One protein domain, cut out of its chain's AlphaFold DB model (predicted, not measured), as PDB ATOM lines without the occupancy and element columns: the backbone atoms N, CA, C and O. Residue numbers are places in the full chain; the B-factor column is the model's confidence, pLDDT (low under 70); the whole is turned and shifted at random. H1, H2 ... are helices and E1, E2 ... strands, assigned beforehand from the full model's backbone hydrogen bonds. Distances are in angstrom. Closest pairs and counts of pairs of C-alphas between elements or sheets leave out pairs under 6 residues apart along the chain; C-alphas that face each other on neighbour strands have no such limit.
ATOM      1  N   ALA A  35      -4.584 -13.482  34.596       82.44
ATOM      2  CA  ALA A  35      -3.132 -13.347  34.517       82.44
ATOM      3  C   ALA A  35      -2.684 -11.949  34.973       82.44
ATOM      4  O   ALA A  35      -1.738 -11.825  35.748       82.44
ATOM      5  N   ILE A  36      -3.410 -10.899  34.580       84.00
ATOM      6  CA  ILE A  36      -3.124  -9.527  35.021       84.00
ATOM      7  C   ILE A  36      -3.331  -9.380  36.536       84.00
ATOM      8  O   ILE A  36      -2.504  -8.781  37.220       84.00
ATOM      9  N   GLN A  37      -4.400  -9.962  37.082       81.12
ATOM     10  CA  GLN A  37      -4.681  -9.919  38.518       81.12
ATOM     11  C   GLN A  37      -3.645 -10.669  39.358       81.12
ATOM     12  O   GLN A  37      -3.396 -10.264  40.494       81.12
ATOM     13  N   SER A  38      -3.013 -11.715  38.817       86.44
ATOM     14  CA  SER A  38      -1.939 -12.441  39.507       86.44
ATOM     15  C   SER A  38      -0.606 -11.686  39.582       86.44
ATOM     16  O   SER A  38       0.231 -12.036  40.407       86.44
ATOM     17  N   LEU A  39      -0.404 -10.631  38.778       91.75
ATOM     18  CA  LEU A  39       0.831  -9.838  38.821       91.75
ATOM     19  C   LEU A  39       0.973  -9.118  40.159       91.75
ATOM     20  O   LEU A  39       0.013  -8.528  40.658       91.75
ATOM     21  N   THR A  40       2.171  -9.131  40.728       95.38
ATOM     22  CA  THR A  40       2.458  -8.417  41.976       95.38
ATOM     23  C   THR A  40       2.705  -6.928  41.719       95.38
ATOM     24  O   THR A  40       2.930  -6.515  40.577       95.38
ATOM     25  N   VAL A  41       2.653  -6.100  42.771       95.88
ATOM     26  CA  VAL A  41       2.954  -4.663  42.637       95.88
ATOM     27  C   VAL A  41       4.419  -4.448  42.254       95.88
ATOM     28  O   VAL A  41       4.712  -3.607  41.415       95.88
ATOM     29  N   GLU A  42       5.324  -5.282  42.764       95.88
ATOM     30  CA  GLU A  42       6.758  -5.245  42.474       95.88
ATOM     31  C   GLU A  42       7.019  -5.477  40.984       95.88
ATOM     32  O   GLU A  42       7.766  -4.726  40.365       95.88
ATOM     33  N   THR A  43       6.327  -6.449  40.377       95.88
ATOM     34  CA  THR A  43       6.449  -6.723  38.935       95.88
ATOM     35  C   THR A  43       5.966  -5.534  38.098       95.88
ATOM     36  O   THR A  43       6.563  -5.194  37.074       95.88
ATOM     37  N   LEU A  44       4.874  -4.884  38.518       95.75
ATOM     38  CA  LEU A  44       4.354  -3.694  37.838       95.75
ATOM     39  C   LEU A  44       5.334  -2.517  37.952       95.75
ATOM     40  O   LEU A  44       5.567  -1.831  36.959       95.75
ATOM     41  N   LEU A  45       5.934  -2.311  39.127       96.38
ATOM     42  CA  LEU A  45       6.907  -1.246  39.383       96.38
ATOM     43  C   LEU A  45       8.237  -1.464  38.665       96.38
ATOM     44  O   LEU A  45       8.814  -0.501  38.161       96.38
ATOM     45  N   GLU A  46       8.712  -2.705  38.572       95.81
ATOM     46  CA  GLU A  46       9.910  -3.051  37.806       95.81
ATOM     47  C   GLU A  46       9.720  -2.691  36.327       95.81
ATOM     48  O   GLU A  46      10.522  -1.958  35.739       95.81
ATOM     49  N   ARG A  47       8.601  -3.130  35.733       95.31
ATOM     50  CA  ARG A  47       8.261  -2.823  34.335       95.31
ATOM     51  C   ARG A  47       8.066  -1.327  34.115       95.31
ATOM     52  O   ARG A  47       8.576  -0.784  33.137       95.31
ATOM     53  N   ALA A  48       7.361  -0.650  35.020       92.38
ATOM     54  CA  ALA A  48       7.123   0.786  34.923       92.38
ATOM     55  C   ALA A  48       8.404   1.615  35.100       92.38
ATOM     56  O   ALA A  48       8.597   2.600  34.389       92.38
ATOM     57  N   GLY A  49       9.322   1.185  35.968       91.50
ATOM     58  CA  GLY A  49      10.647   1.787  36.099       91.50
ATOM     59  C   GLY A  49      11.495   1.597  34.839       91.50
ATOM     60  O   GLY A  49      12.103   2.552  34.354       91.50
ATOM     61  N   ALA A  50      11.482   0.403  34.237       91.06
ATOM     62  CA  ALA A  50      12.158   0.148  32.962       91.06
ATOM     63  C   ALA A  50      11.567   0.980  31.807       91.06
ATOM     64  O   ALA A  50      12.308   1.522  30.973       91.06
ATOM     65  N   TYR A  51      10.237   1.125  31.780       86.06
ATOM     66  CA  TYR A  51       9.540   2.031  30.873       86.06
ATOM     67  C   TYR A  51       9.990   3.477  31.090       86.06
ATOM     68  O   TYR A  51      10.396   4.115  30.123       86.06
ATOM     69  N   PHE A  52       9.999   3.972  32.332       84.88
ATOM     70  CA  PHE A  52      10.418   5.335  32.657       84.88
ATOM     71  C   PHE A  52      11.855   5.615  32.204       84.88
ATOM     72  O   PHE A  52      12.090   6.579  31.487       84.88
ATOM     73  N   LEU A  53      12.810   4.730  32.498       84.31
ATOM     74  CA  LEU A  53      14.195   4.903  32.044       84.31
ATOM     75  C   LEU A  53      14.321   4.909  30.510       84.31
ATOM     76  O   LEU A  53      15.197   5.568  29.949       84.31
ATOM     77  N   THR A  54      13.464   4.160  29.812       81.75
ATOM     78  CA  THR A  54      13.407   4.175  28.343       81.75
ATOM     79  C   THR A  54      12.770   5.457  27.821       81.75
ATOM     80  O   THR A  54      13.271   6.022  26.847       81.75
ATOM     81  N   PHE A  55      11.700   5.912  28.474       75.75
ATOM     82  CA  PHE A  55      11.052   7.188  28.220       75.75
ATOM     83  C   PHE A  55      12.075   8.313  28.351       75.75
ATOM     84  O   PHE A  55      12.315   8.979  27.357       75.75
ATOM     85  N   GLU A  56      12.784   8.430  29.477       73.56
ATOM     86  CA  GLU A  56      13.824   9.445  29.688       73.56
ATOM     87  C   GLU A  56      14.871   9.463  28.570       73.56
ATOM     88  O   GLU A  56      15.133  10.505  27.971       73.56
ATOM     89  N   ARG A  57      15.441   8.298  28.224       74.19
ATOM     90  CA  ARG A  57      16.444   8.210  27.148       74.19
ATOM     91  C   ARG A  57      15.897   8.704  25.809       74.19
ATOM     92  O   ARG A  57      16.595   9.430  25.105       74.19
ATOM     93  N   ARG A  58      14.668   8.315  25.455       68.44
ATOM     94  CA  ARG A  58      14.032   8.690  24.180       68.44
ATOM     95  C   ARG A  58      13.498  10.120  24.166       68.44
ATOM     96  O   ARG A  58      13.414  10.693  23.090       68.44
ATOM     97  N   PHE A  59      13.141  10.674  25.323       64.50
ATOM     98  CA  PHE A  59      12.606  12.029  25.450       64.50
ATOM     99  C   PHE A  59      13.669  13.114  25.490       64.50
ATOM    100  O   PHE A  59      13.320  14.290  25.401       64.50
ATOM    101  N   SER A  60      14.951  12.745  25.603       59.59
ATOM    102  CA  SER A  60      16.022  13.717  25.410       59.59
ATOM    103  C   SER A  60      15.844  14.402  24.057       59.59
ATOM    104  O   SER A  60      15.974  13.775  23.009       59.59
ATOM    105  N   ASN A  61      15.545  15.701  24.099       60.12
ATOM    106  CA  ASN A  61      15.412  16.564  22.922       60.12
ATOM    107  C   ASN A  61      14.148  16.353  22.065       60.12
ATOM    108  O   ASN A  61      14.154  16.706  20.886       60.12
ATOM    109  N   VAL A  62      13.062  15.812  22.629       63.09
ATOM    110  CA  VAL A  62      11.754  15.744  21.951       63.09
ATOM    111  C   VAL A  62      10.796  16.758  22.572       63.09
ATOM    112  O   VAL A  62      10.635  16.787  23.792       63.09
ATOM    113  N   VAL A  63      10.153  17.572  21.730       63.62
ATOM    114  CA  VAL A  63       9.027  18.426  22.134       63.62
ATOM    115  C   VAL A  63       7.727  17.652  21.959       63.62
ATOM    116  O   VAL A  63       7.490  17.082  20.893       63.62
ATOM    117  N   THR A  64       6.882  17.630  22.986       65.31
ATOM    118  CA  THR A  64       5.555  17.002  22.930       65.31
ATOM    119  C   THR A  64       4.479  17.889  23.519       65.31
ATOM    120  O   THR A  64       4.740  18.613  24.474       65.31
ATOM    121  N   GLU A  65       3.255  17.762  23.018       68.19
ATOM    122  CA  GLU A  65       2.101  18.428  23.612       68.19
ATOM    123  C   GLU A  65       1.663  17.718  24.900       68.19
ATOM    124  O   GLU A  65       1.525  16.493  24.957       68.19
ATOM    125  N   GLU A  66       1.404  18.513  25.928       70.44
ATOM    126  CA  GLU A  66       0.860  18.086  27.204       70.44
ATOM    127  C   GLU A  66      -0.445  18.825  27.499       70.44
ATOM    128  O   GLU A  66      -0.535  20.045  27.364       70.44
ATOM    129  N   ARG A  67      -1.441  18.079  27.990       69.12
ATOM    130  CA  ARG A  67      -2.686  18.613  28.541       69.12
ATOM    131  C   ARG A  67      -2.691  18.426  30.053       69.12
ATOM    132  O   ARG A  67      -2.612  17.305  30.551       69.12
ATOM    133  N   TYR A  68      -2.835  19.527  30.778       69.44
ATOM    134  CA  TYR A  68      -2.690  19.588  32.225       69.44
ATOM    135  C   TYR A  68      -3.903  20.263  32.874       69.44
ATOM    136  O   TYR A  68      -4.349  21.318  32.436       69.44
ATOM    137  N   ILE A  69      -4.451  19.655  33.928       68.00
ATOM    138  CA  ILE A  69      -5.556  20.216  34.713       68.00
ATOM    139  C   ILE A  69      -5.029  20.566  36.106       68.00
ATOM    140  O   ILE A  69      -4.399  19.752  36.776       68.00
ATOM    141  N   GLN A  70      -5.291  21.797  36.530       62.16
ATOM    142  CA  GLN A  70      -5.009  22.315  37.860       62.16
ATOM    143  C   GLN A  70      -6.314  22.530  38.596       62.16
ATOM    144  O   GLN A  70      -7.210  23.187  38.072       62.16
ATOM    145  N   GLU A  71      -6.396  22.047  39.828       61.38
ATOM    146  CA  GLU A  71      -7.533  22.287  40.709       61.38
ATOM    147  C   GLU A  71      -7.017  22.782  42.065       61.38
ATOM    148  O   GLU A  71      -6.018  22.292  42.591       61.38
ATOM    149  N   SER A  72      -7.660  23.813  42.610       59.22
ATOM    150  CA  SER A  72      -7.403  24.349  43.946       59.22
ATOM    151  C   SER A  72      -8.725  24.506  44.684       59.22
ATOM    152  O   SER A  72      -9.634  25.187  44.201       59.22
ATOM    153  N   ILE A  73      -8.823  23.861  45.849       51.56
ATOM    154  CA  ILE A  73     -10.066  23.716  46.618       51.56
ATOM    155  C   ILE A  73      -9.922  24.393  47.985       51.56
ATOM    156  O   ILE A  73      -9.569  23.769  48.988       51.56
ATOM    157  N   ASN A  74     -10.159  25.702  48.052       46.22
ATOM    158  CA  ASN A  74     -10.062  26.446  49.310       46.22
ATOM    159  C   ASN A  74     -11.189  26.038  50.277       46.22
ATOM    160  O   ASN A  74     -12.228  26.683  50.366       46.22
ATOM    161  N   ARG A  75     -10.960  24.999  51.084       41.88
ATOM    162  CA  ARG A  75     -11.833  24.589  52.203       41.88
ATOM    163  C   ARG A  75     -11.692  25.504  53.440       41.88
ATOM    164  O   ARG A  75     -11.837  25.050  54.571       41.88
ATOM    165  N   ASN A 101     -13.488  27.850  44.133       56.69
ATOM    166  CA  ASN A 101     -12.676  26.751  43.616       56.69
ATOM    167  C   ASN A 101     -12.050  27.262  42.316       56.69
ATOM    168  O   ASN A 101     -12.764  27.829  41.488       56.69
ATOM    169  N   GLN A 102     -10.740  27.105  42.128       61.03
ATOM    170  CA  GLN A 102     -10.108  27.437  40.850       61.03
ATOM    171  C   GLN A 102      -9.745  26.146  40.138       61.03
ATOM    172  O   GLN A 102      -8.976  25.341  40.656       61.03
ATOM    173  N   ARG A 103     -10.306  25.968  38.947       70.31
ATOM    174  CA  ARG A 103      -9.914  24.936  37.997       70.31
ATOM    175  C   ARG A 103      -9.315  25.625  36.782       70.31
ATOM    176  O   ARG A 103      -9.894  26.599  36.308       70.31
ATOM    177  N   ARG A 104      -8.180  25.132  36.302       71.25
ATOM    178  CA  ARG A 104      -7.529  25.627  35.092       71.25
ATOM    179  C   ARG A 104      -7.061  24.477  34.230       71.25
ATOM    180  O   ARG A 104      -6.434  23.545  34.717       71.25
ATOM    181  N   GLU A 105      -7.355  24.565  32.950       76.44
ATOM    182  CA  GLU A 105      -6.865  23.646  31.933       76.44
ATOM    183  C   GLU A 105      -5.740  24.334  31.161       76.44
ATOM    184  O   GLU A 105      -5.907  25.454  30.688       76.44
ATOM    185  N   LEU A 106      -4.583  23.693  31.061       77.38
ATOM    186  CA  LEU A 106      -3.409  24.176  30.349       77.38
ATOM    187  C   LEU A 106      -3.082  23.199  29.222       77.38
ATOM    188  O   LEU A 106      -3.105  21.986  29.438       77.38
ATOM    189  N   VAL A 107      -2.752  23.723  28.047       78.75
ATOM    190  CA  VAL A 107      -2.071  22.954  26.999       78.75
ATOM    191  C   VAL A 107      -0.716  23.599  26.752       78.75
ATOM    192  O   VAL A 107      -0.605  24.830  26.679       78.75
ATOM    193  N   SER A 108       0.322  22.773  26.703       73.94
ATOM    194  CA  SER A 108       1.699  23.237  26.614       73.94
ATOM    195  C   SER A 108       2.571  22.349  25.753       73.94
ATOM    196  O   SER A 108       2.415  21.131  25.773       73.94
ATOM    197  N   ASP A 109       3.561  22.961  25.115       75.12
ATOM    198  CA  ASP A 109       4.727  22.247  24.622       75.12
ATOM    199  C   ASP A 109       5.609  21.890  25.815       75.12
ATOM    200  O   ASP A 109       5.903  22.724  26.678       75.12
ATOM    201  N   PHE A 110       6.026  20.635  25.872       72.62
ATOM    202  CA  PHE A 110       6.860  20.083  26.920       72.62
ATOM    203  C   PHE A 110       8.158  19.556  26.327       72.62
ATOM    204  O   PHE A 110       8.156  18.879  25.300       72.62
ATOM    205  N   LEU A 111       9.261  19.836  27.012       71.31
ATOM    206  CA  LEU A 111      10.582  19.372  26.646       71.31
ATOM    207  C   LEU A 111      11.356  18.903  27.877       71.31
ATOM    208  O   LEU A 111      11.406  19.603  28.882       71.31
ATOM    209  N   LEU A 112      12.060  17.778  27.762       68.81
ATOM    210  CA  LEU A 112      13.035  17.333  28.753       68.81
ATOM    211  C   LEU A 112      14.462  17.471  28.200       68.81
ATOM    212  O   LEU A 112      14.825  16.831  27.209       68.81
ATOM    213  N   VAL A 113      15.287  18.296  28.849       69.06
ATOM    214  CA  VAL A 113      16.700  18.487  28.485       69.06
ATOM    215  C   VAL A 113      17.584  17.781  29.499       69.06
ATOM    216  O   VAL A 113      17.457  17.997  30.702       69.06
ATOM    217  N   LYS A 114      18.516  16.954  29.018       65.50
ATOM    218  CA  LYS A 114      19.557  16.372  29.867       65.50
ATOM    219  C   LYS A 114      20.713  17.355  29.998       65.50
ATOM    220  O   LYS A 114      21.341  17.684  28.993       65.50
ATOM    221  N   LEU A 115      21.030  17.789  31.215       61.97
ATOM    222  CA  LEU A 115      22.233  18.585  31.445       61.97
ATOM    223  C   LEU A 115      23.482  17.688  31.382       61.97
ATOM    224  O   LEU A 115      23.538  16.685  32.104       61.97
ATOM    225  N   PRO A 116      24.502  18.039  30.572       53.47
ATOM    226  CA  PRO A 116      25.745  17.269  30.487       53.47
ATOM    227  C   PRO A 116      26.488  17.181  31.826       53.47
ATOM    228  O   PRO A 116      27.130  16.175  32.107       53.47
ATOM    229  N   THR A 117      26.391  18.231  32.642       55.47
ATOM    230  CA  THR A 117      27.239  18.445  33.822       55.47
ATOM    231  C   THR A 117      26.717  17.783  35.098       55.47
ATOM    232  O   THR A 117      27.507  17.506  35.991       55.47
ATOM    233  N   GLU A 118      25.412  17.510  35.195       55.25
ATOM    234  CA  GLU A 118      24.783  17.097  36.465       55.25
ATOM    235  C   GLU A 118      24.039  15.758  36.385       55.25
ATOM    236  O   GLU A 118      23.486  15.296  37.380       55.25
ATOM    237  N   ASN A 119      23.987  15.123  35.202       56.25
ATOM    238  CA  ASN A 119      23.109  13.973  34.928       56.25
ATOM    239  C   ASN A 119      21.650  14.226  35.387       56.25
ATOM    240  O   ASN A 119      20.900  13.290  35.660       56.25
ATOM    241  N   GLN A 120      21.279  15.507  35.475       56.91
ATOM    242  CA  GLN A 120      19.992  16.013  35.913       56.91
ATOM    243  C   GLN A 120      19.166  16.355  34.676       56.91
ATOM    244  O   GLN A 120      19.672  16.901  33.689       56.91
ATOM    245  N   TRP A 121      17.884  16.018  34.733       65.25
ATOM    246  CA  TRP A 121      16.922  16.375  33.707       65.25
ATOM    247  C   TRP A 121      16.226  17.675  34.083       65.25
ATOM    248  O   TRP A 121      15.677  17.797  35.177       65.25
ATOM    249  N   LEU A 122      16.235  18.634  33.161       69.00
ATOM    250  CA  LEU A 122      15.495  19.878  33.288       69.00
ATOM    251  C   LEU A 122      14.253  19.833  32.395       69.00
ATOM    252  O   LEU A 122      14.382  19.823  31.165       69.00
ATOM    253  N   PRO A 123      13.049  19.797  32.986       69.62
ATOM    254  CA  PRO A 123      11.820  19.968  32.235       69.62
ATOM    255  C   PRO A 123      11.623  21.444  31.887       69.62
ATOM    256  O   PRO A 123      11.679  22.304  32.764       69.62
ATOM    257  N   PHE A 124      11.305  21.726  30.630       72.62
ATOM    258  CA  PHE A 124      10.854  23.021  30.146       72.62
ATOM    259  C   PHE A 124       9.438  22.897  29.607       72.62
ATOM    260  O   PHE A 124       9.087  21.917  28.954       72.62
ATOM    261  N   ARG A 125       8.621  23.907  29.899       75.56
ATOM    262  CA  ARG A 125       7.221  23.949  29.500       75.56
ATOM    263  C   ARG A 125       6.903  25.314  28.926       75.56
ATOM    264  O   ARG A 125       7.196  26.324  29.568       75.56
ATOM    265  N   ASP A 126       6.260  25.326  27.770       77.94
ATOM    266  CA  ASP A 126       5.667  26.526  27.207       77.94
ATOM    267  C   ASP A 126       4.160  26.362  27.082       77.94
ATOM    268  O   ASP A 126       3.658  25.611  26.251       77.94
ATOM    269  N   VAL A 127       3.426  27.039  27.959       79.38
ATOM    270  CA  VAL A 127       1.963  27.042  27.918       79.38
ATOM    271  C   VAL A 127       1.519  27.901  26.747       79.38
ATOM    272  O   VAL A 127       1.758  29.105  26.764       79.38
ATOM    273  N   PHE A 128       0.815  27.311  25.783       81.50
ATOM    274  CA  PHE A 128       0.243  28.027  24.639       81.50
ATOM    275  C   PHE A 128      -1.294  28.060  24.656       81.50
ATOM    276  O   PHE A 128      -1.898  28.773  23.859       81.50
ATOM    277  N   GLU A 129      -1.956  27.335  25.561       82.81
ATOM    278  CA  GLU A 129      -3.413  27.378  25.736       82.81
ATOM    279  C   GLU A 129      -3.786  27.388  27.221       82.81
ATOM    280  O   GLU A 129      -3.228  26.630  28.017       82.81
ATOM    281  N   VAL A 130      -4.754  28.230  27.594       85.44
ATOM    282  CA  VAL A 130      -5.311  28.315  28.953       85.44
ATOM    283  C   VAL A 130      -6.827  28.329  28.863       85.44
ATOM    284  O   VAL A 130      -7.394  29.186  28.189       85.44
ATOM    285  N   ASP A 131      -7.494  27.395  29.534       84.12
ATOM    286  CA  ASP A 131      -8.953  27.266  29.566       84.12
ATOM    287  C   ASP A 131      -9.566  27.304  28.154       84.12
ATOM    288  O   ASP A 131     -10.547  28.002  27.887       84.12
ATOM    289  N   ARG A 132      -8.943  26.555  27.229       85.62
ATOM    290  CA  ARG A 132      -9.285  26.464  25.797       85.62
ATOM    291  C   ARG A 132      -9.086  27.746  24.986       85.62
ATOM    292  O   ARG A 132      -9.588  27.863  23.870       85.62
ATOM    293  N   ARG A 133      -8.358  28.726  25.524       85.19
ATOM    294  CA  ARG A 133      -7.993  29.963  24.826       85.19
ATOM    295  C   ARG A 133      -6.518  29.929  24.459       85.19
ATOM    296  O   ARG A 133      -5.660  29.874  25.340       85.19
ATOM    297  N   ARG A 134      -6.233  29.991  23.158       85.06
ATOM    298  CA  ARG A 134      -4.868  30.068  22.627       85.06
ATOM    299  C   ARG A 134      -4.218  31.394  23.017       85.06
ATOM    300  O   ARG A 134      -4.828  32.460  22.903       85.06
ATOM    301  N   LEU A 135      -2.984  31.312  23.485       82.69
ATOM    302  CA  LEU A 135      -2.121  32.448  23.763       82.69
ATOM    303  C   LEU A 135      -1.360  32.787  22.481       82.69
ATOM    304  O   LEU A 135      -0.720  31.915  21.905       82.69
ATOM    305  N   ARG A 136      -1.430  34.047  22.040       73.44
ATOM    306  CA  ARG A 136      -0.715  34.503  20.840       73.44
ATOM    307  C   ARG A 136       0.801  34.471  21.038       73.44
ATOM    308  O   ARG A 136       1.286  34.631  22.160       73.44
ATOM    309  N   ASP A 137       1.515  34.325  19.924       70.06
ATOM    310  CA  ASP A 137       2.977  34.365  19.813       70.06
ATOM    311  C   ASP A 137       3.694  33.225  20.559       70.06
ATOM    312  O   ASP A 137       4.893  33.319  20.840       70.06
ATOM    313  N   ARG A 138       2.981  32.150  20.921       73.94
ATOM    314  CA  ARG A 138       3.510  31.012  21.700       73.94
ATOM    315  C   ARG A 138       3.768  29.761  20.863       73.94
ATOM    316  O   ARG A 138       4.363  28.813  21.348       73.94
ATOM    317  N   GLU A 139       3.393  29.783  19.596       71.25
ATOM    318  CA  GLU A 139       3.502  28.644  18.698       71.25
ATOM    319  C   GLU A 139       4.974  28.339  18.359       71.25
ATOM    320  O   GLU A 139       5.762  29.222  17.980       71.25
ATOM    321  N   ASP A 140       5.360  27.073  18.531       68.12
ATOM    322  CA  ASP A 140       6.652  26.496  18.145       68.12
ATOM    323  C   ASP A 140       7.892  27.185  18.735       68.12
ATOM    324  O   ASP A 140       9.009  26.992  18.244       68.12
ATOM    325  N   ARG A 141       7.762  28.042  19.757       78.12
ATOM    326  CA  ARG A 141       8.932  28.758  20.297       78.12
ATOM    327  C   ARG A 141       9.886  27.811  21.020       78.12
ATOM    328  O   ARG A 141      11.093  27.987  20.887       78.12
ATOM    329  N   LEU A 142       9.359  26.802  21.720       73.19
ATOM    330  CA  LEU A 142      10.161  25.797  22.415       73.19
ATOM    331  C   LEU A 142      10.848  24.873  21.399       73.19
ATOM    332  O   LEU A 142      12.050  24.642  21.496       73.19
ATOM    333  N   SER A 143      10.127  24.468  20.350       70.00
ATOM    334  CA  SER A 143      10.658  23.713  19.204       70.00
ATOM    335  C   SER A 143      11.777  24.458  18.473       70.00
ATOM    336  O   SER A 143      12.816  23.880  18.159       70.00
ATOM    337  N   ARG A 144      11.632  25.773  18.262       72.56
ATOM    338  CA  ARG A 144      12.658  26.615  17.621       72.56
ATOM    339  C   ARG A 144      13.949  26.751  18.434       72.56
ATOM    340  O   ARG A 144      14.972  27.118  17.855       72.56
ATOM    341  N   LEU A 145      13.952  26.446  19.736       70.75
ATOM    342  CA  LEU A 145      15.186  26.444  20.535       70.75
ATOM    343  C   LEU A 145      16.164  25.348  20.101       70.75
ATOM    344  O   LEU A 145      17.369  25.544  20.237       70.75
ATOM    345  N   PHE A 146      15.679  24.251  19.508       62.75
ATOM    346  CA  PHE A 146      16.530  23.175  18.980       62.75
ATOM    347  C   PHE A 146      17.366  23.572  17.771       62.75
ATOM    348  O   PHE A 146      18.322  22.882  17.430       62.75
ATOM    349  N   LEU A 147      17.039  24.697  17.139       67.62
ATOM    350  CA  LEU A 147      17.819  25.247  16.035       67.62
ATOM    351  C   LEU A 147      19.019  26.074  16.530       67.62
ATOM    352  O   LEU A 147      19.773  26.601  15.716       67.62
ATOM    353  N   LYS A 148      19.188  26.229  17.853       65.25
ATOM    354  CA  LYS A 148      20.210  27.079  18.475       65.25
ATOM    355  C   LYS A 148      21.237  26.264  19.275       65.25
ATOM    356  O   LYS A 148      20.928  25.167  19.736       65.25
ATOM    357  N   PRO A 149      22.449  26.803  19.507       63.41
ATOM    358  CA  PRO A 149      23.444  26.171  20.376       63.41
ATOM    359  C   PRO A 149      22.921  25.921  21.803       63.41
ATOM    360  O   PRO A 149      22.281  26.794  22.398       63.41
ATOM    361  N   ALA A 150      23.258  24.763  22.382       63.00
ATOM    362  CA  ALA A 150      22.683  24.250  23.635       63.00
ATOM    363  C   ALA A 150      22.755  25.220  24.833       63.00
ATOM    364  O   ALA A 150      21.783  25.349  25.571       63.00
ATOM    365  N   ALA A 151      23.866  25.948  25.004       64.12
ATOM    366  CA  ALA A 151      24.018  26.911  26.101       64.12
ATOM    367  C   ALA A 151      22.984  28.052  26.019       64.12
ATOM    368  O   ALA A 151      22.346  28.398  27.010       64.12
ATOM    369  N   THR A 152      22.739  28.573  24.812       68.75
ATOM    370  CA  THR A 152      21.727  29.618  24.579       68.75
ATOM    371  C   THR A 152      20.298  29.081  24.659       68.75
ATOM    372  O   THR A 152      19.390  29.805  25.066       68.75
ATOM    373  N   ALA A 153      20.090  27.808  24.306       68.50
ATOM    374  CA  ALA A 153      18.790  27.154  24.392       68.50
ATOM    375  C   ALA A 153      18.329  27.003  25.851       68.50
ATOM    376  O   ALA A 153      17.171  27.287  26.138       68.50
ATOM    377  N   ILE A 154      19.231  26.651  26.777       70.00
ATOM    378  CA  ILE A 154      18.916  26.508  28.210       70.00
ATOM    379  C   ILE A 154      18.482  27.850  28.819       70.00
ATOM    380  O   ILE A 154      17.424  27.928  29.438       70.00
ATOM    381  N   GLU A 155      19.237  28.932  28.601       74.88
ATOM    382  CA  GLU A 155      18.876  30.262  29.124       74.88
ATOM    383  C   GLU A 155      17.546  30.786  28.559       74.88
ATOM    384  O   GLU A 155      16.779  31.466  29.248       74.88
ATOM    385  N   GLN A 156      17.257  30.506  27.285       73.62
ATOM    386  CA  GLN A 156      15.981  30.883  26.678       73.62
ATOM    387  C   GLN A 156      14.822  30.023  27.186       73.62
ATOM    388  O   GLN A 156      13.751  30.561  27.466       73.62
ATOM    389  N   ALA A 157      15.038  28.722  27.361       70.31
ATOM    390  CA  ALA A 157      14.033  27.815  27.891       70.31
ATOM    391  C   ALA A 157      13.672  28.162  29.349       70.31
ATOM    392  O   ALA A 157      12.492  28.159  29.701       70.31
ATOM    393  N   SER A 158      14.646  28.576  30.170       72.50
ATOM    394  CA  SER A 158      14.399  29.060  31.537       72.50
ATOM    395  C   SER A 158      13.501  30.300  31.565       72.50
ATOM    396  O   SER A 158      12.544  30.347  32.334       72.50
ATOM    397  N   ARG A 159      13.730  31.272  30.672       77.44
ATOM    398  CA  ARG A 159      12.865  32.461  30.558       77.44
ATOM    399  C   ARG A 159      11.435  32.107  30.144       77.44
ATOM    400  O   ARG A 159      10.481  32.621  30.721       77.44
ATOM    401  N   ILE A 160      11.277  31.195  29.186       73.38
ATOM    402  CA  ILE A 160       9.957  30.704  28.756       73.38
ATOM    403  C   ILE A 160       9.234  29.988  29.907       73.38
ATOM    404  O   ILE A 160       8.030  30.171  30.098       73.38
ATOM    405  N   MET A 161       9.966  29.218  30.711       72.31
ATOM    406  CA  MET A 161       9.424  28.556  31.894       72.31
ATOM    407  C   MET A 161       8.938  29.568  32.943       72.31
ATOM    408  O   MET A 161       7.843  29.408  33.484       72.31
ATOM    409  N   GLU A 162       9.698  30.635  33.203       73.44
ATOM    410  CA  GLU A 162       9.297  31.717  34.116       73.44
ATOM    411  C   GLU A 162       8.049  32.470  33.630       73.44
ATOM    412  O   GLU A 162       7.169  32.810  34.426       73.44
ATOM    413  N   GLU A 163       7.921  32.700  32.321       74.88
ATOM    414  CA  GLU A 163       6.691  33.243  31.732       74.88
ATOM    415  C   GLU A 163       5.502  32.297  31.931       74.88
ATOM    416  O   GLU A 163       4.428  32.728  32.359       74.88
ATOM    417  N   SER A 164       5.703  31.005  31.659       69.81
ATOM    418  CA  SER A 164       4.678  29.964  31.778       69.81
ATOM    419  C   SER A 164       4.240  29.719  33.223       69.81
ATOM    420  O   SER A 164       3.101  29.308  33.469       69.81
ATOM    421  N   ALA A 165       5.106  30.012  34.197       68.38
ATOM    422  CA  ALA A 165       4.807  29.863  35.616       68.38
ATOM    423  C   ALA A 165       3.654  30.767  36.086       68.38
ATOM    424  O   ALA A 165       2.948  30.404  37.028       68.38
ATOM    425  N   ARG A 166       3.409  31.892  35.398       71.44
ATOM    426  CA  ARG A 166       2.337  32.860  35.712       71.44
ATOM    427  C   ARG A 166       0.930  32.280  35.559       71.44
ATOM    428  O   ARG A 166      -0.015  32.804  36.142       71.44
ATOM    429  N   TYR A 167       0.783  31.204  34.787       68.62
ATOM    430  CA  TYR A 167      -0.505  30.544  34.580       68.62
ATOM    431  C   TYR A 167      -0.818  29.485  35.640       68.62
ATOM    432  O   TYR A 167      -1.954  29.017  35.690       68.62
ATOM    433  N   ASN A 168       0.131  29.138  36.514       63.75
ATOM    434  CA  ASN A 168      -0.108  28.177  37.586       63.75
ATOM    435  C   ASN A 168      -1.017  28.773  38.682       63.75
ATOM    436  O   ASN A 168      -0.812  29.904  39.116       63.75
ATOM    437  N   ILE A 169      -1.988  28.006  39.188       58.88
ATOM    438  CA  ILE A 169      -2.858  28.447  40.298       58.88
ATOM    439  C   ILE A 169      -2.090  28.482  41.633       58.88
ATOM    440  O   ILE A 169      -1.651  27.441  42.097       58.88
ATOM    441  N   GLY A 170      -1.986  29.628  42.321       53.41
ATOM    442  CA  GLY A 170      -1.458  29.757  43.701       53.41
ATOM    443  C   GLY A 170       0.006  30.225  43.814       53.41
ATOM    444  O   GLY A 170       0.781  30.049  42.881       53.41
ATOM    445  N   ASN A 171       0.387  30.790  44.972       44.34
ATOM    446  CA  ASN A 171       1.654  31.522  45.208       44.34
ATOM    447  C   ASN A 171       2.894  30.643  45.475       44.34
ATOM    448  O   ASN A 171       3.889  31.101  46.033       44.34
ATOM    449  N   ILE A 172       2.840  29.360  45.127       48.09
ATOM    450  CA  ILE A 172       3.998  28.481  45.268       48.09
ATOM    451  C   ILE A 172       4.989  28.910  44.183       48.09
ATOM    452  O   ILE A 172       4.622  28.923  43.004       48.09
ATOM    453  N   ARG A 173       6.236  29.242  44.554       42.00
ATOM    454  CA  ARG A 173       7.370  29.281  43.615       42.00
ATOM    455  C   ARG A 173       7.559  27.861  43.077       42.00
ATOM    456  O   ARG A 173       8.381  27.100  43.566       42.00
ATOM    457  N   ARG A 174       6.700  27.468  42.133       50.34
ATOM    458  CA  ARG A 174       6.717  26.172  41.464       50.34
ATOM    459  C   ARG A 174       7.864  26.195  40.475       50.34
ATOM    460  O   ARG A 174       7.658  26.352  39.281       50.34
ATOM    461  N   THR A 175       9.070  26.013  40.985       38.66
ATOM    462  CA  THR A 175      10.226  25.592  40.190       38.66
ATOM    463  C   THR A 175      10.081  24.149  39.688       38.66
ATOM    464  O   THR A 175      10.993  23.629  39.061       38.66
ATOM    465  N   ILE A 176       8.942  23.489  39.942       48.00
ATOM    466  CA  ILE A 176       8.732  22.067  39.680       48.00
ATOM    467  C   ILE A 176       7.574  21.904  38.687       48.00
ATOM    468  O   ILE A 176       6.418  22.221  38.979       48.00
ATOM    469  N   ASN A 177       7.913  21.427  37.489       48.50
ATOM    470  CA  ASN A 177       6.996  21.051  36.415       48.50
ATOM    471  C   ASN A 177       6.321  19.712  36.762       48.50
ATOM    472  O   ASN A 177       6.837  18.641  36.464       48.50
ATOM    473  N   LEU A 178       5.180  19.800  37.448       55.09
ATOM    474  CA  LEU A 178       4.478  18.699  38.127       55.09
ATOM    475  C   LEU A 178       4.072  17.462  37.291       55.09
ATOM    476  O   LEU A 178       4.001  16.386  37.881       55.09
ATOM    477  N   PRO A 179       3.807  17.529  35.975       52.75
ATOM    478  CA  PRO A 179       3.270  16.354  35.282       52.75
ATOM    479  C   PRO A 179       4.271  15.213  35.038       52.75
ATOM    480  O   PRO A 179       3.995  14.071  35.406       52.75
ATOM    481  N   VAL A 180       5.461  15.500  34.487       58.56
ATOM    482  CA  VAL A 180       6.544  14.498  34.366       58.56
ATOM    483  C   VAL A 180       7.149  14.174  35.728       58.56
ATOM    484  O   VAL A 180       7.640  13.069  35.938       58.56
ATOM    485  N   PHE A 181       7.022  15.085  36.692       64.75
ATOM    486  CA  PHE A 181       7.461  14.848  38.062       64.75
ATOM    487  C   PHE A 181       6.740  13.680  38.736       64.75
ATOM    488  O   PHE A 181       7.340  12.979  39.542       64.75
ATOM    489  N   ALA A 182       5.483  13.412  38.365       73.38
ATOM    490  CA  ALA A 182       4.807  12.202  38.817       73.38
ATOM    491  C   ALA A 182       5.588  10.948  38.390       73.38
ATOM    492  O   ALA A 182       5.730  10.019  39.174       73.38
ATOM    493  N   LEU A 183       6.169  10.924  37.187       81.12
ATOM    494  CA  LEU A 183       6.920   9.764  36.700       81.12
ATOM    495  C   LEU A 183       8.249   9.542  37.439       81.12
ATOM    496  O   LEU A 183       8.721   8.409  37.468       81.12
ATOM    497  N   GLU A 184       8.819  10.557  38.097       81.69
ATOM    498  CA  GLU A 184      10.027  10.389  38.926       81.69
ATOM    499  C   GLU A 184       9.818   9.404  40.081       81.69
ATOM    500  O   GLU A 184      10.765   8.731  40.488       81.69
ATOM    501  N   VAL A 185       8.578   9.245  40.560       88.56
ATOM    502  CA  VAL A 185       8.204   8.218  41.550       88.56
ATOM    503  C   VAL A 185       8.562   6.810  41.053       88.56
ATOM    504  O   VAL A 185       8.921   5.941  41.846       88.56
ATOM    505  N   LEU A 186       8.504   6.583  39.736       90.75
ATOM    506  CA  LEU A 186       8.781   5.289  39.110       90.75
ATOM    507  C   LEU A 186      10.270   5.045  38.866       90.75
ATOM    508  O   LEU A 186      10.640   3.913  38.547       90.75
ATOM    509  N   ARG A 187      11.143   6.048  39.029       90.81
ATOM    510  CA  ARG A 187      12.591   5.842  38.925       90.81
ATOM    511  C   ARG A 187      13.024   4.791  39.958       90.81
ATOM    512  O   ARG A 187      12.732   4.975  41.140       90.81
ATOM    513  N   PRO A 188      13.791   3.749  39.582       91.69
ATOM    514  CA  PRO A 188      14.185   2.695  40.523       91.69
ATOM    515  C   PRO A 188      14.886   3.197  41.794       91.69
ATOM    516  O   PRO A 188      14.675   2.653  42.869       91.69
ATOM    517  N   SER A 189      15.677   4.273  41.708       88.88
ATOM    518  CA  SER A 189      16.328   4.890  42.875       88.88
ATOM    519  C   SER A 189      15.384   5.710  43.766       88.88
ATOM    520  O   SER A 189      15.739   6.037  44.897       88.88
ATOM    521  N   THR A 190      14.207   6.078  43.258       88.88
ATOM    522  CA  THR A 190      13.185   6.864  43.965       88.88
ATOM    523  C   THR A 190      12.149   5.959  44.632       88.88
ATOM    524  O   THR A 190      11.727   6.260  45.746       88.88
ATOM    525  N   GLN A 191      11.803   4.826  44.007       92.56
ATOM    526  CA  GLN A 191      10.797   3.873  44.504       92.56
ATOM    527  C   GLN A 191      10.941   3.503  45.996       92.56
ATOM    528  O   GLN A 191       9.922   3.518  46.681       92.56
ATOM    529  N   PRO A 192      12.141   3.261  46.569       93.38
ATOM    530  CA  PRO A 192      12.270   2.893  47.986       93.38
ATOM    531  C   PRO A 192      11.741   3.937  48.983       93.38
ATOM    532  O   PRO A 192      11.581   3.632  50.161       93.38
ATOM    533  N   ARG A 193      11.491   5.175  48.540       91.69
ATOM    534  CA  ARG A 193      10.941   6.260  49.373       91.69
ATOM    535  C   ARG A 193       9.417   6.221  49.484       91.69
ATOM    536  O   ARG A 193       8.844   6.976  50.272       91.69
ATOM    537  N   PHE A 194       8.773   5.378  48.686       94.62
ATOM    538  CA  PHE A 194       7.331   5.308  48.531       94.62
ATOM    539  C   PHE A 194       6.814   3.936  48.958       94.62
ATOM    540  O   PHE A 194       7.415   2.902  48.677       94.62
ATOM    541  N   GLY A 195       5.652   3.929  49.603       96.19
ATOM    542  CA  GLY A 195       4.829   2.734  49.705       96.19
ATOM    543  C   GLY A 195       3.928   2.628  48.484       96.19
ATOM    544  O   GLY A 195       3.345   3.633  48.072       96.19
ATOM    545  N   PHE A 196       3.785   1.421  47.944       97.19
ATOM    546  CA  PHE A 196       2.937   1.143  46.790       97.19
ATOM    547  C   PHE A 196       1.906   0.067  47.107       97.19
ATOM    548  O   PHE A 196       2.199  -0.895  47.817       97.19
ATOM    549  N   SER A 197       0.711   0.191  46.535       97.00
ATOM    550  CA  SER A 197      -0.298  -0.868  46.579       97.00
ATOM    551  C   SER A 197      -0.950  -1.069  45.222       97.00
ATOM    552  O   SER A 197      -1.286  -0.117  44.522       97.00
ATOM    553  N   LYS A 198      -1.150  -2.337  44.853       95.94
ATOM    554  CA  LYS A 198      -1.864  -2.700  43.630       95.94
ATOM    555  C   LYS A 198      -3.365  -2.517  43.836       95.94
ATOM    556  O   LYS A 198      -3.953  -3.137  44.720       95.94
ATOM    557  N   GLY A 199      -3.967  -1.701  42.986       92.94
ATOM    558  CA  GLY A 199      -5.399  -1.487  42.903       92.94
ATOM    559  C   GLY A 199      -6.080  -2.429  41.907       92.94
ATOM    560  O   GLY A 199      -5.634  -3.546  41.632       92.94
ATOM    561  N   LYS A 200      -7.209  -1.967  41.370       92.75
ATOM    562  CA  LYS A 200      -8.048  -2.725  40.432       92.75
ATOM    563  C   LYS A 200      -7.547  -2.593  38.991       92.75
ATOM    564  O   LYS A 200      -6.836  -1.650  38.646       92.75
ATOM    565  N   LEU A 201      -7.978  -3.527  38.144       92.56
ATOM    566  CA  LEU A 201      -7.947  -3.352  36.694       92.56
ATOM    567  C   LEU A 201      -8.954  -2.256  36.304       92.56
ATOM    568  O   LEU A 201     -10.102  -2.295  36.744       92.56
ATOM    569  N   ASP A 202      -8.530  -1.315  35.470       88.00
ATOM    570  CA  ASP A 202      -9.348  -0.225  34.943       88.00
ATOM    571  C   ASP A 202      -9.325  -0.242  33.412       88.00
ATOM    572  O   ASP A 202      -8.510   0.410  32.755       88.00
ATOM    573  N   THR A 203     -10.254  -1.001  32.832       88.44
ATOM    574  CA  THR A 203     -10.366  -1.162  31.379       88.44
ATOM    575  C   THR A 203     -10.824   0.100  30.650       88.44
ATOM    576  O   THR A 203     -10.729   0.146  29.425       88.44
ATOM    577  N   SER A 204     -11.279   1.133  31.373       84.81
ATOM    578  CA  SER A 204     -11.679   2.410  30.775       84.81
ATOM    579  C   SER A 204     -10.482   3.243  30.301       84.81
ATOM    580  O   SER A 204     -10.611   4.006  29.345       84.81
ATOM    581  N   VAL A 205      -9.309   3.061  30.923       80.06
ATOM    582  CA  VAL A 205      -8.048   3.722  30.534       80.06
ATOM    583  C   VAL A 205      -7.257   2.874  29.533       80.06
ATOM    584  O   VAL A 205      -6.611   3.409  28.634       80.06
ATOM    585  N   GLY A 206      -7.325   1.546  29.647       83.12
ATOM    586  CA  GLY A 206      -6.728   0.624  28.683       83.12
ATOM    587  C   GLY A 206      -7.042  -0.841  28.997       83.12
ATOM    588  O   GLY A 206      -7.261  -1.181  30.157       83.12
ATOM    589  N   PRO A 207      -7.023  -1.745  28.000       87.44
ATOM    590  CA  PRO A 207      -7.512  -3.123  28.142       87.44
ATOM    591  C   PRO A 207      -6.761  -3.957  29.193       87.44
ATOM    592  O   PRO A 207      -7.308  -4.925  29.715       87.44
ATOM    593  N   SER A 208      -5.522  -3.584  29.519       91.44
ATOM    594  CA  SER A 208      -4.694  -4.240  30.539       91.44
ATOM    595  C   SER A 208      -4.160  -3.258  31.588       91.44
ATOM    596  O   SER A 208      -3.100  -3.478  32.168       91.44
ATOM    597  N   SER A 209      -4.882  -2.161  31.818       91.50
ATOM    598  CA  SER A 209      -4.469  -1.091  32.722       91.50
ATOM    599  C   SER A 209      -4.748  -1.442  34.183       91.50
ATOM    600  O   SER A 209      -5.903  -1.583  34.574       91.50
ATOM    601  N   VAL A 210      -3.710  -1.535  35.008       95.25
ATOM    602  CA  VAL A 210      -3.813  -1.757  36.457       95.25
ATOM    603  C   VAL A 210      -3.503  -0.465  37.195       95.25
ATOM    604  O   VAL A 210      -2.522   0.213  36.890       95.25
ATOM    605  N   ILE A 211      -4.336  -0.134  38.180       95.19
ATOM    606  CA  ILE A 211      -4.092   0.996  39.074       95.19
ATOM    607  C   ILE A 211      -3.008   0.609  40.082       95.19
ATOM    608  O   ILE A 211      -3.082  -0.457  40.693       95.19
ATOM    609  N   VAL A 212      -2.024   1.479  40.284       96.50
ATOM    610  CA  VAL A 212      -1.035   1.382  41.362       96.50
ATOM    611  C   VAL A 212      -1.068   2.677  42.158       96.50
ATOM    612  O   VAL A 212      -0.715   3.736  41.639       96.50
ATOM    613  N   ASP A 213      -1.503   2.585  43.411       95.88
ATOM    614  CA  ASP A 213      -1.467   3.692  44.360       95.88
ATOM    615  C   ASP A 213      -0.051   3.834  44.927       95.88
ATOM    616  O   ASP A 213       0.637   2.836  45.162       95.88
ATOM    617  N   PHE A 214       0.376   5.070  45.174       94.25
ATOM    618  CA  PHE A 214       1.644   5.374  45.824       94.25
ATOM    619  C   PHE A 214       1.473   6.427  46.913       94.25
ATOM    620  O   PHE A 214       0.627   7.321  46.825       94.25
ATOM    621  N   LYS A 215       2.321   6.348  47.936       94.12
ATOM    622  CA  LYS A 215       2.427   7.355  48.989       94.12
ATOM    623  C   LYS A 215       3.875   7.518  49.406       94.12
ATOM    624  O   LYS A 215       4.530   6.538  49.740       94.12
ATOM    625  N   GLU A 216       4.356   8.748  49.408       91.88
ATOM    626  CA  GLU A 216       5.684   9.098  49.886       91.88
ATOM    627  C   GLU A 216       5.773   8.929  51.403       91.88
ATOM    628  O   GLU A 216       4.870   9.334  52.138       91.88
ATOM    629  N   GLN A 217       6.850   8.303  51.873       92.62
ATOM    630  CA  GLN A 217       7.012   7.938  53.284       92.62
ATOM    631  C   GLN A 217       8.307   8.465  53.897       92.62
ATOM    632  O   GLN A 217       8.366   8.636  55.115       92.62
ATOM    633  N   LEU A 218       9.335   8.734  53.086       87.38
ATOM    634  CA  LEU A 218      10.674   9.059  53.573       87.38
ATOM    635  C   LEU A 218      11.194  10.391  53.014       87.38
ATOM    636  O   LEU A 218      11.045  10.643  51.817       87.38
ATOM    637  N   PRO A 219      11.863  11.221  53.839       83.50
ATOM    638  CA  PRO A 219      12.627  12.361  53.353       83.50
ATOM    639  C   PRO A 219      13.978  11.924  52.733       83.50
ATOM    640  O   PRO A 219      14.487  10.847  53.050       83.50
ATOM    641  N   PRO A 220      14.613  12.769  51.898       82.94
ATOM    642  CA  PRO A 220      14.085  14.039  51.414       82.94
ATOM    643  C   PRO A 220      12.933  13.811  50.435       82.94
ATOM    644  O   PRO A 220      13.033  12.953  49.551       82.94
ATOM    645  N   THR A 221      11.856  14.574  50.621       82.12
ATOM    646  CA  THR A 221      10.668  14.497  49.774       82.12
ATOM    647  C   THR A 221      11.004  14.934  48.363       82.12
ATOM    648  O   THR A 221      11.913  15.738  48.122       82.12
ATOM    649  N   LEU A 222      10.264  14.368  47.421       77.25
ATOM    650  CA  LEU A 222      10.429  14.601  46.009       77.25
ATOM    651  C   LEU A 222      10.202  16.081  45.704       77.25
ATOM    652  O   LEU A 222      10.997  16.676  44.981       77.25
ATOM    653  N   ILE A 223       9.174  16.702  46.296       74.12
ATOM    654  CA  ILE A 223       8.915  18.131  46.123       74.12
ATOM    655  C   ILE A 223       9.126  18.910  47.418       74.12
ATOM    656  O   ILE A 223       8.556  18.629  48.466       74.12
ATOM    657  N   ARG A 224       9.948  19.956  47.308       71.50
ATOM    658  CA  ARG A 224      10.219  20.905  48.383       71.50
ATOM    659  C   ARG A 224       9.435  22.186  48.145       71.50
ATOM    660  O   ARG A 224       9.462  22.754  47.054       71.50
ATOM    661  N   GLY A 225       8.733  22.633  49.176       62.91
ATOM    662  CA  GLY A 225       8.038  23.909  49.201       62.91
ATOM    663  C   GLY A 225       8.974  25.085  49.470       62.91
ATOM    664  O   GLY A 225      10.201  24.965  49.494       62.91
ATOM    665  N   GLU A 226       8.368  26.244  49.718       57.81
ATOM    666  CA  GLU A 226       9.093  27.446  50.127       57.81
ATOM    667  C   GLU A 226       9.951  27.178  51.375       57.81
ATOM    668  O   GLU A 226       9.573  26.394  52.250       57.81
ATOM    669  N   PHE A 227      11.126  27.810  51.435       64.81
ATOM    670  CA  PHE A 227      12.111  27.618  52.507       64.81
ATOM    671  C   PHE A 227      12.588  26.162  52.678       64.81
ATOM    672  O   PHE A 227      13.061  25.786  53.746       64.81
ATOM    673  N   GLY A 228      12.472  25.330  51.633       66.75
ATOM    674  CA  GLY A 228      12.965  23.950  51.639       66.75
ATOM    675  C   GLY A 228      12.078  22.961  52.397       66.75
ATOM    676  O   GLY A 228      12.515  21.835  52.641       66.75
ATOM    677  N   ARG A 229      10.850  23.364  52.758       72.12
ATOM    678  CA  ARG A 229       9.895  22.528  53.497       72.12
ATOM    679  C   ARG A 229       9.597  21.236  52.740       72.12
ATOM    680  O   ARG A 229       9.263  21.283  51.562       72.12
ATOM    681  N   GLU A 230       9.659  20.107  53.433       76.62
ATOM    682  CA  GLU A 230       9.299  18.802  52.874       76.62
ATOM    683  C   GLU A 230       7.790  18.751  52.569       76.62
ATOM    684  O   GLU A 230       6.977  19.073  53.442       76.62
ATOM    685  N   LEU A 231       7.414  18.380  51.341       77.00
ATOM    686  CA  LEU A 231       6.021  18.197  50.930       77.00
ATOM    687  C   LEU A 231       5.829  16.758  50.468       77.00
ATOM    688  O   LEU A 231       6.240  16.382  49.373       77.00
ATOM    689  N   PHE A 232       5.183  15.963  51.313       83.81
ATOM    690  CA  PHE A 232       4.867  14.587  50.973       83.81
ATOM    691  C   PHE A 232       3.834  14.541  49.857       83.81
ATOM    692  O   PHE A 232       2.901  15.348  49.804       83.81
ATOM    693  N   SER A 233       4.006  13.572  48.974       82.88
ATOM    694  CA  SER A 233       3.121  13.353  47.846       82.88
ATOM    695  C   SER A 233       2.483  11.969  47.872       82.88
ATOM    696  O   SER A 233       3.010  11.010  48.436       82.88
ATOM    697  N   HIS A 234       1.310  11.853  47.268       87.75
ATOM    698  CA  HIS A 234       0.631  10.580  47.064       87.75
ATOM    699  C   HIS A 234      -0.150  10.621  45.758       87.75
ATOM    700  O   HIS A 234      -0.341  11.685  45.178       87.75
ATOM    701  N   GLY A 235      -0.601   9.481  45.259       88.00
ATOM    702  CA  GLY A 235      -1.311   9.467  43.991       88.00
ATOM    703  C   GLY A 235      -1.411   8.087  43.385       88.00
ATOM    704  O   GLY A 235      -1.353   7.079  44.090       88.00
ATOM    705  N   ARG A 236      -1.618   8.056  42.068       90.31
ATOM    706  CA  ARG A 236      -1.953   6.836  41.333       90.31
ATOM    707  C   ARG A 236      -1.332   6.811  39.951       90.31
ATOM    708  O   ARG A 236      -1.311   7.819  39.248       90.31
ATOM    709  N   PHE A 237      -0.921   5.626  39.525       89.56
ATOM    710  CA  PHE A 237      -0.597   5.328  38.136       89.56
ATOM    711  C   PHE A 237      -1.591   4.334  37.561       89.56
ATOM    712  O   PHE A 237      -2.029   3.417  38.244       89.56
ATOM    713  N   TRP A 238      -1.883   4.486  36.277       92.50
ATOM    714  CA  TRP A 238      -2.537   3.476  35.460       92.50
ATOM    715  C   TRP A 238      -1.472   2.881  34.551       92.50
ATOM    716  O   TRP A 238      -0.992   3.546  33.629       92.50
ATOM    717  N   ILE A 239      -1.062   1.655  34.857       91.69
ATOM    718  CA  ILE A 239       0.056   0.976  34.207       91.69
ATOM    719  C   ILE A 239      -0.501  -0.120  33.308       91.69
ATOM    720  O   ILE A 239      -1.228  -0.999  33.767       91.69
ATOM    721  N   ASP A 240      -0.134  -0.097  32.032       90.62
ATOM    722  CA  ASP A 240      -0.352  -1.221  31.130       90.62
ATOM    723  C   ASP A 240       0.469  -2.420  31.620       90.62
ATOM    724  O   ASP A 240       1.694  -2.446  31.502       90.62
ATOM    725  N   ALA A 241      -0.205  -3.403  32.211       92.50
ATOM    726  CA  ALA A 241       0.440  -4.497  32.922       92.50
ATOM    727  C   ALA A 241       1.459  -5.307  32.089       92.50
ATOM    728  O   ALA A 241       2.500  -5.671  32.645       92.50
ATOM    729  N   PRO A 242       1.230  -5.594  30.788       90.44
ATOM    730  CA  PRO A 242       2.206  -6.298  29.959       90.44
ATOM    731  C   PRO A 242       3.499  -5.506  29.753       90.44
ATOM    732  O   PRO A 242       4.581  -6.079  29.846       90.44
ATOM    733  N   THR A 243       3.394  -4.202  29.480       86.88
ATOM    734  CA  THR A 243       4.532  -3.397  29.004       86.88
ATOM    735  C   THR A 243       5.165  -2.503  30.066       86.88
ATOM    736  O   THR A 243       6.282  -2.032  29.873       86.88
ATOM    737  N   GLY A 244       4.465  -2.231  31.170       88.75
ATOM    738  CA  GLY A 244       4.862  -1.218  32.149       88.75
ATOM    739  C   GLY A 244       4.585   0.219  31.705       88.75
ATOM    740  O   GLY A 244       4.927   1.155  32.425       88.75
ATOM    741  N   ARG A 245       3.974   0.435  30.532       86.88
ATOM    742  CA  ARG A 245       3.680   1.782  30.034       86.88
ATOM    743  C   ARG A 245       2.689   2.493  30.952       86.88
ATOM    744  O   ARG A 245       1.605   1.980  31.216       86.88
ATOM    745  N   VAL A 246       3.030   3.711  31.364       87.44
ATOM    746  CA  VAL A 246       2.119   4.579  32.121       87.44
ATOM    747  C   VAL A 246       1.135   5.230  31.156       87.44
ATOM    748  O   VAL A 246       1.532   5.993  30.280       87.44
ATOM    749  N   LEU A 247      -0.147   4.903  31.306       81.19
ATOM    750  CA  LEU A 247      -1.244   5.430  30.489       81.19
ATOM    751  C   LEU A 247      -1.839   6.706  31.089       81.19
ATOM    752  O   LEU A 247      -2.320   7.572  30.361       81.19
ATOM    753  N   LYS A 248      -1.818   6.796  32.423       79.19
ATOM    754  CA  LYS A 248      -2.277   7.941  33.205       79.19
ATOM    755  C   LYS A 248      -1.500   8.014  34.518       79.19
ATOM    756  O   LYS A 248      -1.174   6.979  35.100       79.19
ATOM    757  N   SER A 249      -1.236   9.223  34.998       80.25
ATOM    758  CA  SER A 249      -0.668   9.494  36.322       80.25
ATOM    759  C   SER A 249      -1.466  10.577  37.035       80.25
ATOM    760  O   SER A 249      -1.956  11.492  36.377       80.25
ATOM    761  N   GLU A 250      -1.563  10.459  38.357       79.94
ATOM    762  CA  GLU A 250      -2.147  11.411  39.303       79.94
ATOM    763  C   GLU A 250      -1.161  11.626  40.455       79.94
ATOM    764  O   GLU A 250      -0.621  10.654  40.983       79.94
ATOM    765  N   LEU A 251      -0.916  12.884  40.834       77.81
ATOM    766  CA  LEU A 251       0.039  13.264  41.878       77.81
ATOM    767  C   LEU A 251      -0.529  14.392  42.737       77.81
ATOM    768  O   LEU A 251      -0.542  15.550  42.332       77.81
ATOM    769  N   VAL A 252      -0.904  14.047  43.954       76.31
ATOM    770  CA  VAL A 252      -1.379  14.936  45.005       76.31
ATOM    771  C   VAL A 252      -0.228  15.317  45.929       76.31
ATOM    772  O   VAL A 252       0.649  14.504  46.212       76.31
ATOM    773  N   ILE A 253      -0.237  16.560  46.411       74.50
ATOM    774  CA  ILE A 253       0.774  17.087  47.328       74.50
ATOM    775  C   ILE A 253       0.075  17.474  48.621       74.50
ATOM    776  O   ILE A 253      -0.811  18.327  48.629       74.50
ATOM    777  N   ASP A 254       0.500  16.893  49.732       69.50
ATOM    778  CA  ASP A 254      -0.030  17.238  51.041       69.50
ATOM    779  C   ASP A 254       0.571  18.575  51.507       69.50
ATOM    780  O   ASP A 254       1.595  18.639  52.187       69.50
TER     781      ASP A 254
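What this domain is: This is residues 35 to 75 and 101 to 254 of the 278 residues of an uncharacterized protein of Acidobacteria bacterium (UniProt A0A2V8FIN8). Two strongly twisted sheets stand side by side along the longest axis, and the long helix H2 crosses one face of the four-stranded sheet E4 E5 E6 E7 and reaches on to the three-stranded sheet E1 E2 E3. The short helix H5 sits between the two sheets, while the helical hairpin of H3 and H4 covers the far face of the three-stranded sheet and little H1 grazes the four-stranded one. The printed part has 195 residues, with five named helices and seven named strands in the order H1 H2 E1 E2 E3 H3 H4 H5 E4 E5 E6 E7. Both sheets are antiparallel, in the orders E4 E5 E6 E7 and E1 E2 E3, and the class is mixed, helices and strands. The whole is compact, with a radius of gyration of the C-alphas of 17.5 A and spans of 50 by 42 by 34 A.

Where its parts are: Begin with the larger sheet: find C-alpha 194 at (7.331, 5.308, 48.531), where E4, residues 194 to 201, sets out on its 21.2 A. E5 is residues 209 to 216, 22.4 A; E6 is residues 233 to 240, 22.4 A; E7 is residues 246 to 253, 19.7 A, ending at C-alpha 253 at (0.774, 17.087, 47.328). Look next for H2, residues 41 to 59, which runs 25.8 A from C-alpha 41 at (2.954, -4.663, 42.637); H1, residues 35 to 38, comes before it. H5 is residues 178 to 184, 10.0 A. In the other sheet, E1 is residues 63 to 72, 27.9 A; E2 is residues 102 to 114, 33.5 A, and bends by 64 degrees at residue 107; E3 is residues 121 to 130, 25.7 A. H3 is residues 141 to 147, 10.5 A, and H4 is residues 150 to 165, 22.2 A.

How they stand to each other: Start at E4 E5 E6 E7, a meander, each strand the antiparallel neighbour of the one before. Look for N 197 and O 213 at 3.0 A between E4 and E5, N 212 and O 237 at 2.8 A between E5 and E6, and N 236 and O 250 at 3.0 A between E6 and E7. H2 and H5 lie on the same face of this sheet, making two layers, helices on one face of a sheet. H2 runs across the strands at a height over the sheet of 7.9 A, only just over E5 and E6, with 3 C-alphas falling on each; its closest C-alphas to E4 are those of Val 41 and Lys 198, 5.3 A. H5 lies over E7, also at a height of 7.9 A, with the C-alphas of Ala 182 and Leu 251 closest at 5.8 A. H1 only grazes the sheet with residues 36 to 37. Move on to E1 E2 E3, where you find N 66 and O 108 at 2.8 A and N 111 and O 124 at 2.9 A. H2 is on this sheet with residues 56 to 59; its Phe 59 and Leu 112 of E2 have the closest C-alphas, 6.3 A. H3 and H4 touch, a helical hairpin at a shallow tilt of 4 degrees, opposite ways, closest at the C-alphas of Leu 145 and Ala 153, 5.3 A; H4 touches H3 with residues 153 to 157 alone. Both lie on the same face of the sheet, and H5 is on the opposite face. Every O i to N i+4 pair is within hydrogen-bond range in H2, against 11 of 12 in H4 and 1 of 3 in both H3 and H5, each of which has 4 of 4 O i to N i+3 pairs within range; H1 is too short for an O i to N i+4 pair.

The domain as a whole: The two C-alphas farthest apart, those of Ser 38 and Asp 137, are 51.0 A apart. Residues 76 to 100 are not printed, and C-alphas 75 and 101 are 8.9 A apart across the cut. The links H4 to H5 and E5 to E6 are long. Mean pLDDT of the printed part is 76.3; look for values under 70 in 62 residues, among them 67 to 75, 112 to 123 and 167 to 181.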